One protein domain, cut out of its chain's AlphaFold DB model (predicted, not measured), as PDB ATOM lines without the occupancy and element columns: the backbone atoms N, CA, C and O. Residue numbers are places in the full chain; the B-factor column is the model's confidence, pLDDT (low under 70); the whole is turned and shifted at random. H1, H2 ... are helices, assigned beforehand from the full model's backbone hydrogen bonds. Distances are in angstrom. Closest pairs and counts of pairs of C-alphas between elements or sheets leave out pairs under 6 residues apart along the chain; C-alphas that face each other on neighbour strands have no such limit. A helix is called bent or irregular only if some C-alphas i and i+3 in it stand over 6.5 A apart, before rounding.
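What this domain is: This is residues 170 to 198 and 217 to 252 of the 374 residues of the protein "Integral peroxisomal membrane peroxin" of Ascobolus immersus RN42 (UniProt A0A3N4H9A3). Two long helices, H1 and H3, meet near one end of each as an open L, the first part of H1 at the last part of H3. The short helix H2 sits at the far end of H3, and the arms of the L, residues 178 to 198 and 217 to 239, stick out free. The printed part has 65 residues with three named helices, H1, H2 and H3 in chain order, and no named strand; the class is all helix. It is extended, with a radius of gyration of the C-alphas of 17.0 A, and flat, spanning 48 by 39 by 14 A.

How they stand to each other: H1, residues 171 to 194, touches H3, residues 228 to 247, with residues 172 to 176 alone, against residues 241 to 245 of H3. Their closest C-alphas, those of Gly 176 and Thr 244, are 5.6 A apart. Their lines are about perpendicular, at 78 degrees, that of H1 being a rough one. H1 has a kink of 40 degrees near residue 188 and is irregular, with C-alphas 190 and 193 7.8 A apart. H2, residues 217 to 225, is apart from H1. H2 and H3 are close but not clearly touching, the closest C-alphas being those of Ala 224 and Ala 230, 7.5 A apart. They run the same way at a steep tilt of 53 degrees. Every O i to N i+4 pair is within hydrogen-bond range in H2 and H3, and 18 of 20 are in H1.

Where its parts are: H1 runs 34.2 A from C-alpha 171 at (-31.824, 13.473, 28.274). H2 measures 12.0 A. H3 runs 28.6 A to C-alpha 247 at (-19.894, 14.278, 27.434).

The domain as a whole: The C-alphas farthest apart, those of Pro 218 and Asp 252, are 50.6 A apart. Residues 199 to 216 are not printed, and C-alphas 198 and 217 are 26.5 A apart across the cut. The link from H2 to H3 is tight. Residues 250 to 252 are under 70 in pLDDT.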
ATOM      1  N   ASP A 170     -34.697  11.055  25.789       84.69
ATOM      2  CA  ASP A 170     -33.293  10.751  26.041       84.69
ATOM      3  C   ASP A 170     -32.617  12.071  26.416       84.69
ATOM      4  O   ASP A 170     -32.420  12.959  25.570       84.69
ATOM      5  N   GLU A 171     -32.357  12.237  27.713       85.94
ATOM      6  CA  GLU A 171     -31.824  13.473  28.274       85.94
ATOM      7  C   GLU A 171     -30.426  13.774  27.730       85.94
ATOM      8  O   GLU A 171     -30.124  14.929  27.423       85.94
ATOM      9  N   ARG A 172     -29.600  12.741  27.517       87.81
ATOM     10  CA  ARG A 172     -28.230  12.884  27.007       87.81
ATOM     11  C   ARG A 172     -28.250  13.381  25.569       87.81
ATOM     12  O   ARG A 172     -27.587  14.369  25.238       87.81
ATOM     13  N   LEU A 173     -29.062  12.745  24.722       87.06
ATOM     14  CA  LEU A 173     -29.206  13.142  23.323       87.06
ATOM     15  C   LEU A 173     -29.773  14.561  23.212       87.06
ATOM     16  O   LEU A 173     -29.200  15.405  22.516       87.06
ATOM     17  N   SER A 174     -30.885  14.836  23.898       91.06
ATOM     18  CA  SER A 174     -31.573  16.131  23.812       91.06
ATOM     19  C   SER A 174     -30.709  17.272  24.359       91.06
ATOM     20  O   SER A 174     -30.651  18.340  23.746       91.06
ATOM     21  N   SER A 175     -29.963  17.041  25.447       90.44
ATOM     22  CA  SER A 175     -29.009  18.012  26.001       90.44
ATOM     23  C   SER A 175     -27.846  18.281  25.051       90.44
ATOM     24  O   SER A 175     -27.477  19.435  24.835       90.44
ATOM     25  N   GLY A 176     -27.311  17.246  24.395       90.12
ATOM     26  CA  GLY A 176     -26.285  17.416  23.367       90.12
ATOM     27  C   GLY A 176     -26.763  18.253  22.183       90.12
ATOM     28  O   GLY A 176     -26.061  19.168  21.742       90.12
ATOM     29  N   VAL A 177     -27.978  17.987  21.693       90.81
ATOM     30  CA  VAL A 177     -28.618  18.780  20.631       90.81
ATOM     31  C   VAL A 177     -28.824  20.227  21.086       90.81
ATOM     32  O   VAL A 177     -28.505  21.155  20.338       90.81
ATOM     33  N   TYR A 178     -29.291  20.436  22.319       92.56
ATOM     34  CA  TYR A 178     -29.453  21.762  22.912       92.56
ATOM     35  C   TYR A 178     -28.127  22.532  22.966       92.56
ATOM     36  O   TYR A 178     -28.043  23.636  22.429       92.56
ATOM     37  N   CYS A 179     -27.071  21.945  23.538       92.38
ATOM     38  CA  CYS A 179     -25.751  22.570  23.624       92.38
ATOM     39  C   CYS A 179     -25.174  22.885  22.239       92.38
ATOM     40  O   CYS A 179     -24.608  23.961  22.044       92.38
ATOM     41  N   PHE A 180     -25.353  21.991  21.262       92.56
ATOM     42  CA  PHE A 180     -24.935  22.229  19.881       92.56
ATOM     43  C   PHE A 180     -25.636  23.452  19.277       92.56
ATOM     44  O   PHE A 180     -24.968  24.343  18.750       92.56
ATOM     45  N   PHE A 181     -26.967  23.536  19.372       94.25
ATOM     46  CA  PHE A 181     -27.714  24.680  18.843       94.25
ATOM     47  C   PHE A 181     -27.450  25.970  19.624       94.25
ATOM     48  O   PHE A 181     -27.404  27.046  19.024       94.25
ATOM     49  N   LEU A 182     -27.204  25.883  20.931       95.94
ATOM     50  CA  LEU A 182     -26.800  27.023  21.746       95.94
ATOM     51  C   LEU A 182     -25.435  27.558  21.289       95.94
ATOM     52  O   LEU A 182     -25.312  28.743  20.989       95.94
ATOM     53  N   ALA A 183     -24.437  26.686  21.136       95.88
ATOM     54  CA  ALA A 183     -23.117  27.065  20.639       95.88
ATOM     55  C   ALA A 183     -23.183  27.621  19.208       95.88
ATOM     56  O   ALA A 183     -22.570  28.646  18.910       95.88
ATOM     57  N   LEU A 184     -23.969  26.989  18.331       95.62
ATOM     58  CA  LEU A 184     -24.182  27.457  16.964       95.62
ATOM     59  C   LEU A 184     -24.849  28.835  16.937       95.62
ATOM     60  O   LEU A 184     -24.432  29.690  16.162       95.62
ATOM     61  N   SER A 185     -25.858  29.077  17.776       96.56
ATOM     62  CA  SER A 185     -26.531  30.377  17.841       96.56
ATOM     63  C   SER A 185     -25.608  31.476  18.370       96.56
ATOM     64  O   SER A 185     -25.563  32.552  17.777       96.56
ATOM     65  N   ALA A 186     -24.797  31.196  19.396       96.94
ATOM     66  CA  ALA A 186     -23.770  32.117  19.881       96.94
ATOM     67  C   ALA A 186     -22.718  32.417  18.797       96.94
ATOM     68  O   ALA A 186     -22.396  33.578  18.543       96.94
ATOM     69  N   LEU A 187     -22.230  31.386  18.099       96.19
ATOM     70  CA  LEU A 187     -21.277  31.544  17.000       96.19
ATOM     71  C   LEU A 187     -21.873  32.382  15.865       96.19
ATOM     72  O   LEU A 187     -21.229  33.321  15.397       96.19
ATOM     73  N   LEU A 188     -23.095  32.068  15.431       94.50
ATOM     74  CA  LEU A 188     -23.788  32.809  14.379       94.50
ATOM     75  C   LEU A 188     -24.055  34.249  14.797       94.50
ATOM     76  O   LEU A 188     -23.883  35.134  13.975       94.50
ATOM     77  N   PHE A 189     -24.405  34.515  16.054       95.19
ATOM     78  CA  PHE A 189     -24.583  35.879  16.541       95.19
ATOM     79  C   PHE A 189     -23.300  36.713  16.387       95.19
ATOM     80  O   PHE A 189     -23.347  37.831  15.875       95.19
ATOM     81  N   LEU A 190     -22.144  36.143  16.744       95.06
ATOM     82  CA  LEU A 190     -20.846  36.814  16.615       95.06
ATOM     83  C   LEU A 190     -20.392  36.962  15.157       95.06
ATOM     84  O   LEU A 190     -19.806  37.974  14.775       95.06
ATOM     85  N   THR A 191     -20.653  35.951  14.331       95.12
ATOM     86  CA  THR A 191     -20.136  35.864  12.955       95.12
ATOM     87  C   THR A 191     -21.147  36.274  11.890       95.12
ATOM     88  O   THR A 191     -20.796  36.316  10.711       95.12
ATOM     89  N   ALA A 192     -22.376  36.651  12.264       93.50
ATOM     90  CA  ALA A 192     -23.466  36.906  11.324       93.50
ATOM     91  C   ALA A 192     -23.070  37.903  10.240       93.50
ATOM     92  O   ALA A 192     -23.361  37.695   9.069       93.50
ATOM     93  N   ARG A 193     -22.362  38.977  10.587       93.19
ATOM     94  CA  ARG A 193     -21.992  40.007   9.610       93.19
ATOM     95  C   ARG A 193     -20.970  39.535   8.564       93.19
ATOM     96  O   ARG A 193     -20.877  40.154   7.509       93.19
ATOM     97  N   LEU A 194     -20.221  38.466   8.841       93.94
ATOM     98  CA  LEU A 194     -19.231  37.901   7.917       93.94
ATOM     99  C   LEU A 194     -19.889  37.083   6.802       93.94
ATOM    100  O   LEU A 194     -19.309  36.916   5.730       93.94
ATOM    101  N   PHE A 195     -21.099  36.577   7.042       92.19
ATOM    102  CA  PHE A 195     -21.799  35.745   6.082       92.19
ATOM    103  C   PHE A 195     -22.549  36.592   5.047       92.19
ATOM    104  O   PHE A 195     -23.330  37.478   5.408       92.19
ATOM    105  N   PRO A 196     -22.389  36.305   3.742       94.69
ATOM    106  CA  PRO A 196     -23.152  36.968   2.694       94.69
ATOM    107  C   PRO A 196     -24.577  36.396   2.645       94.69
ATOM    108  O   PRO A 196     -24.932  35.664   1.721       94.69
ATOM    109  N   TRP A 197     -25.414  36.733   3.632       92.38
ATOM    110  CA  TRP A 197     -26.778  36.201   3.791       92.38
ATOM    111  C   TRP A 197     -27.619  36.277   2.519       92.38
ATOM    112  O   TRP A 197     -28.338  35.337   2.199       92.38
ATOM    113  N   ARG A 198     -27.473  37.364   1.752       94.00
ATOM    114  CA  ARG A 198     -28.135  37.557   0.453       94.00
ATOM    115  C   ARG A 198     -27.854  36.405  -0.514       94.00
ATOM    116  O   ARG A 198     -28.778  35.850  -1.098       94.00
ATOM    117  N   GLN A 217     -34.543  14.679  -9.983       89.19
ATOM    118  CA  GLN A 217     -35.289  13.893  -9.008       89.19
ATOM    119  C   GLN A 217     -35.070  12.369  -9.114       89.19
ATOM    120  O   GLN A 217     -34.761  11.766  -8.085       89.19
ATOM    121  N   PRO A 218     -35.159  11.707 -10.290       89.44
ATOM    122  CA  PRO A 218     -34.950  10.259 -10.366       89.44
ATOM    123  C   PRO A 218     -33.515   9.851 -10.009       89.44
ATOM    124  O   PRO A 218     -33.313   8.825  -9.359       89.44
ATOM    125  N   TYR A 219     -32.510  10.655 -10.372       89.00
ATOM    126  CA  TYR A 219     -31.119  10.376 -10.010       89.00
ATOM    127  C   TYR A 219     -30.877  10.555  -8.513       89.00
ATOM    128  O   TYR A 219     -30.203   9.723  -7.907       89.00
ATOM    129  N   LEU A 220     -31.459  11.596  -7.912       85.75
ATOM    130  CA  LEU A 220     -31.381  11.850  -6.474       85.75
ATOM    131  C   LEU A 220     -32.064  10.740  -5.676       85.75
ATOM    132  O   LEU A 220     -31.465  10.213  -4.746       85.75
ATOM    133  N   LEU A 221     -33.270  10.330  -6.077       86.25
ATOM    134  CA  LEU A 221     -33.998   9.235  -5.433       86.25
ATOM    135  C   LEU A 221     -33.234   7.912  -5.535       86.25
ATOM    136  O   LEU A 221     -33.137   7.194  -4.546       86.25
ATOM    137  N   ARG A 222     -32.632   7.619  -6.696       86.25
ATOM    138  CA  ARG A 222     -31.776   6.436  -6.873       86.25
ATOM    139  C   ARG A 222     -30.515   6.502  -6.015       86.25
ATOM    140  O   ARG A 222     -30.070   5.492  -5.486       86.25
ATOM    141  N   SER A 223     -29.911   7.679  -5.892       83.31
ATOM    142  CA  SER A 223     -28.712   7.864  -5.076       83.31
ATOM    143  C   SER A 223     -29.021   7.768  -3.579       83.31
ATOM    144  O   SER A 223     -28.259   7.156  -2.833       83.31
ATOM    145  N   ALA A 224     -30.174   8.288  -3.152       80.69
ATOM    146  CA  ALA A 224     -30.683   8.136  -1.795       80.69
ATOM    147  C   ALA A 224     -31.021   6.669  -1.478       80.69
ATOM    148  O   ALA A 224     -30.660   6.176  -0.410       80.69
ATOM    149  N   SER A 225     -31.646   5.945  -2.415       76.69
ATOM    150  CA  SER A 225     -31.985   4.526  -2.239       76.69
ATOM    151  C   SER A 225     -30.782   3.586  -2.333       76.69
ATOM    152  O   SER A 225     -30.824   2.496  -1.772       76.69
ATOM    153  N   ALA A 226     -29.674   4.014  -2.951       77.69
ATOM    154  CA  ALA A 226     -28.423   3.256  -3.023       77.69
ATOM    155  C   ALA A 226     -27.699   3.092  -1.665       77.69
ATOM    156  O   ALA A 226     -26.568   2.612  -1.623       77.69
ATOM    157  N   GLY A 227     -28.306   3.510  -0.547       74.38
ATOM    158  CA  GLY A 227     -27.862   3.201   0.818       74.38
ATOM    159  C   GLY A 227     -26.602   3.932   1.296       74.38
ATOM    160  O   GLY A 227     -26.363   3.999   2.499       74.38
ATOM    161  N   SER A 228     -25.820   4.543   0.399       75.94
ATOM    162  CA  SER A 228     -24.590   5.269   0.752       75.94
ATOM    163  C   SER A 228     -24.850   6.435   1.714       75.94
ATOM    164  O   SER A 228     -24.100   6.632   2.671       75.94
ATOM    165  N   PHE A 229     -25.935   7.183   1.501       77.38
ATOM    166  CA  PHE A 229     -26.319   8.285   2.384       77.38
ATOM    167  C   PHE A 229     -26.816   7.790   3.741       77.38
ATOM    168  O   PHE A 229     -26.347   8.287   4.760       77.38
ATOM    169  N   ALA A 230     -27.665   6.760   3.760       81.38
ATOM    170  CA  ALA A 230     -28.161   6.164   5.000       81.38
ATOM    171  C   ALA A 230     -27.022   5.583   5.858       81.38
ATOM    172  O   ALA A 230     -27.018   5.724   7.078       81.38
ATOM    173  N   ALA A 231     -26.007   4.980   5.226       85.06
ATOM    174  CA  ALA A 231     -24.823   4.493   5.926       85.06
ATOM    175  C   ALA A 231     -24.023   5.641   6.568       85.06
ATOM    176  O   ALA A 231     -23.652   5.549   7.737       85.06
ATOM    177  N   LYS A 232     -23.790   6.739   5.834       86.62
ATOM    178  CA  LYS A 232     -23.093   7.925   6.363       86.62
ATOM    179  C   LYS A 232     -23.878   8.608   7.480       86.62
ATOM    180  O   LYS A 232     -23.276   9.006   8.472       86.62
ATOM    181  N   GLU A 233     -25.195   8.715   7.334       85.75
ATOM    182  CA  GLU A 233     -26.091   9.251   8.359       85.75
ATOM    183  C   GLU A 233     -26.012   8.417   9.637       85.75
ATOM    184  O   GLU A 233     -25.782   8.969  10.707       85.75
ATOM    185  N   LYS A 234     -26.077   7.084   9.526       87.44
ATOM    186  CA  LYS A 234     -25.944   6.183  10.676       87.44
ATOM    187  C   LYS A 234     -24.580   6.304  11.360       87.44
ATOM    188  O   LYS A 234     -24.521   6.274  12.584       87.44
ATOM    189  N   ILE A 235     -23.497   6.466  10.593       91.69
ATOM    190  CA  ILE A 235     -22.148   6.698  11.141       91.69
ATOM    191  C   ILE A 235     -22.072   8.045  11.871       91.69
ATOM    192  O   ILE A 235     -21.459   8.137  12.931       91.69
ATOM    193  N   LEU A 236     -22.652   9.105  11.306       88.62
ATOM    194  CA  LEU A 236     -22.654  10.418  11.947       88.62
ATOM    195  C   LEU A 236     -23.505  10.405  13.223       88.62
ATOM    196  O   LEU A 236     -23.063  10.920  14.245       88.62
ATOM    197  N   ALA A 237     -24.675   9.769  13.171       86.88
ATOM    198  CA  ALA A 237     -25.566   9.607  14.308       86.88
ATOM    199  C   ALA A 237     -24.897   8.814  15.437       86.88
ATOM    200  O   ALA A 237     -24.920   9.266  16.574       86.88
ATOM    201  N   SER A 238     -24.226   7.697  15.133       88.88
ATOM    202  CA  SER A 238     -23.525   6.919  16.161       88.88
ATOM    203  C   SER A 238     -22.330   7.665  16.750       88.88
ATOM    204  O   SER A 238     -22.087   7.587  17.948       88.88
ATOM    205  N   ARG A 239     -21.592   8.441  15.943       91.00
ATOM    206  CA  ARG A 239     -20.527   9.319  16.458       91.00
ATOM    207  C   ARG A 239     -21.076  10.396  17.382       91.00
ATOM    208  O   ARG A 239     -20.446  10.686  18.392       91.00
ATOM    209  N   PHE A 240     -22.213  10.987  17.024       88.06
ATOM    210  CA  PHE A 240     -22.870  11.986  17.854       88.06
ATOM    211  C   PHE A 240     -23.379  11.373  19.160       88.06
ATOM    212  O   PHE A 240     -23.091  11.924  20.211       88.06
ATOM    213  N   GLN A 241     -24.020  10.203  19.106       86.25
ATOM    214  CA  GLN A 241     -24.454   9.455  20.292       86.25
ATOM    215  C   GLN A 241     -23.276   9.113  21.209       86.25
ATOM    216  O   GLN A 241     -23.287   9.452  22.383       86.25
ATOM    217  N   ASN A 242     -22.188   8.573  20.655       88.69
ATOM    218  CA  ASN A 242     -20.982   8.306  21.439       88.69
ATOM    219  C   ASN A 242     -20.403   9.586  22.062       88.69
ATOM    220  O   ASN A 242     -19.858   9.545  23.160       88.69
ATOM    221  N   PHE A 243     -20.468  10.725  21.367       88.31
ATOM    222  CA  PHE A 243     -20.041  12.000  21.937       88.31
ATOM    223  C   PHE A 243     -20.951  12.420  23.096       88.31
ATOM    224  O   PHE A 243     -20.434  12.778  24.150       88.31
ATOM    225  N   THR A 244     -22.274  12.344  22.934       87.62
ATOM    226  CA  THR A 244     -23.224  12.722  23.988       87.62
ATOM    227  C   THR A 244     -23.126  11.811  25.203       87.62
ATOM    228  O   THR A 244     -23.102  12.315  26.321       87.62
ATOM    229  N   ASP A 245     -22.966  10.504  25.001       85.31
ATOM    230  CA  ASP A 245     -22.852   9.525  26.087       85.31
ATOM    231  C   ASP A 245     -21.597   9.735  26.941       85.31
ATOM    232  O   ASP A 245     -21.618   9.494  28.144       85.31
ATOM    233  N   ASN A 246     -20.504  10.203  26.329       85.25
ATOM    234  CA  ASN A 246     -19.261  10.503  27.043       85.25
ATOM    235  C   ASN A 246     -19.244  11.914  27.648       85.25
ATOM    236  O   ASN A 246     -18.576  12.140  28.655       85.25
ATOM    237  N   ALA A 247     -19.912  12.880  27.010       83.19
ATOM    238  CA  ALA A 247     -19.894  14.278  27.434       83.19
ATOM    239  C   ALA A 247     -20.883  14.573  28.569       83.19
ATOM    240  O   ALA A 247     -20.614  15.453  29.386       83.19
ATOM    241  N   PHE A 248     -22.010  13.857  28.625       80.69
ATOM    242  CA  PHE A 248     -23.078  14.092  29.593       80.69
ATOM    243  C   PHE A 248     -23.273  12.861  30.485       80.69
ATOM    244  O   PHE A 248     -23.885  11.874  30.084       80.69
ATOM    245  N   ILE A 249     -22.763  12.939  31.714       72.94
ATOM    246  CA  ILE A 249     -23.039  11.969  32.780       72.94
ATOM    247  C   ILE A 249     -24.154  12.578  33.633       72.94
ATOM    248  O   ILE A 249     -23.928  13.575  34.313       72.94
ATOM    249  N   LEU A 250     -25.355  12.009  33.542       68.25
ATOM    250  CA  LEU A 250     -26.591  12.497  34.176       68.25
ATOM    251  C   LEU A 250     -27.156  11.451  35.151       68.25
ATOM    252  O   LEU A 250     -28.363  11.271  35.265       68.25
ATOM    253  N   ASP A 251     -26.276  10.721  35.832       67.44
ATOM    254  CA  ASP A 251     -26.680   9.710  36.810       67.44
ATOM    255  C   ASP A 251     -26.701  10.353  38.205       67.44
ATOM    256  O   ASP A 251     -25.896  10.018  39.078       67.44
ATOM    257  N   ASP A 252     -27.598  11.321  38.404       69.94
ATOM    258  CA  ASP A 252     -27.872  11.821  39.749       69.94
ATOM    259  C   ASP A 252     -28.636  10.737  40.528       69.94
ATOM    260  O   ASP A 252     -29.597  10.155  40.007       69.94
TER     261      ASP A 252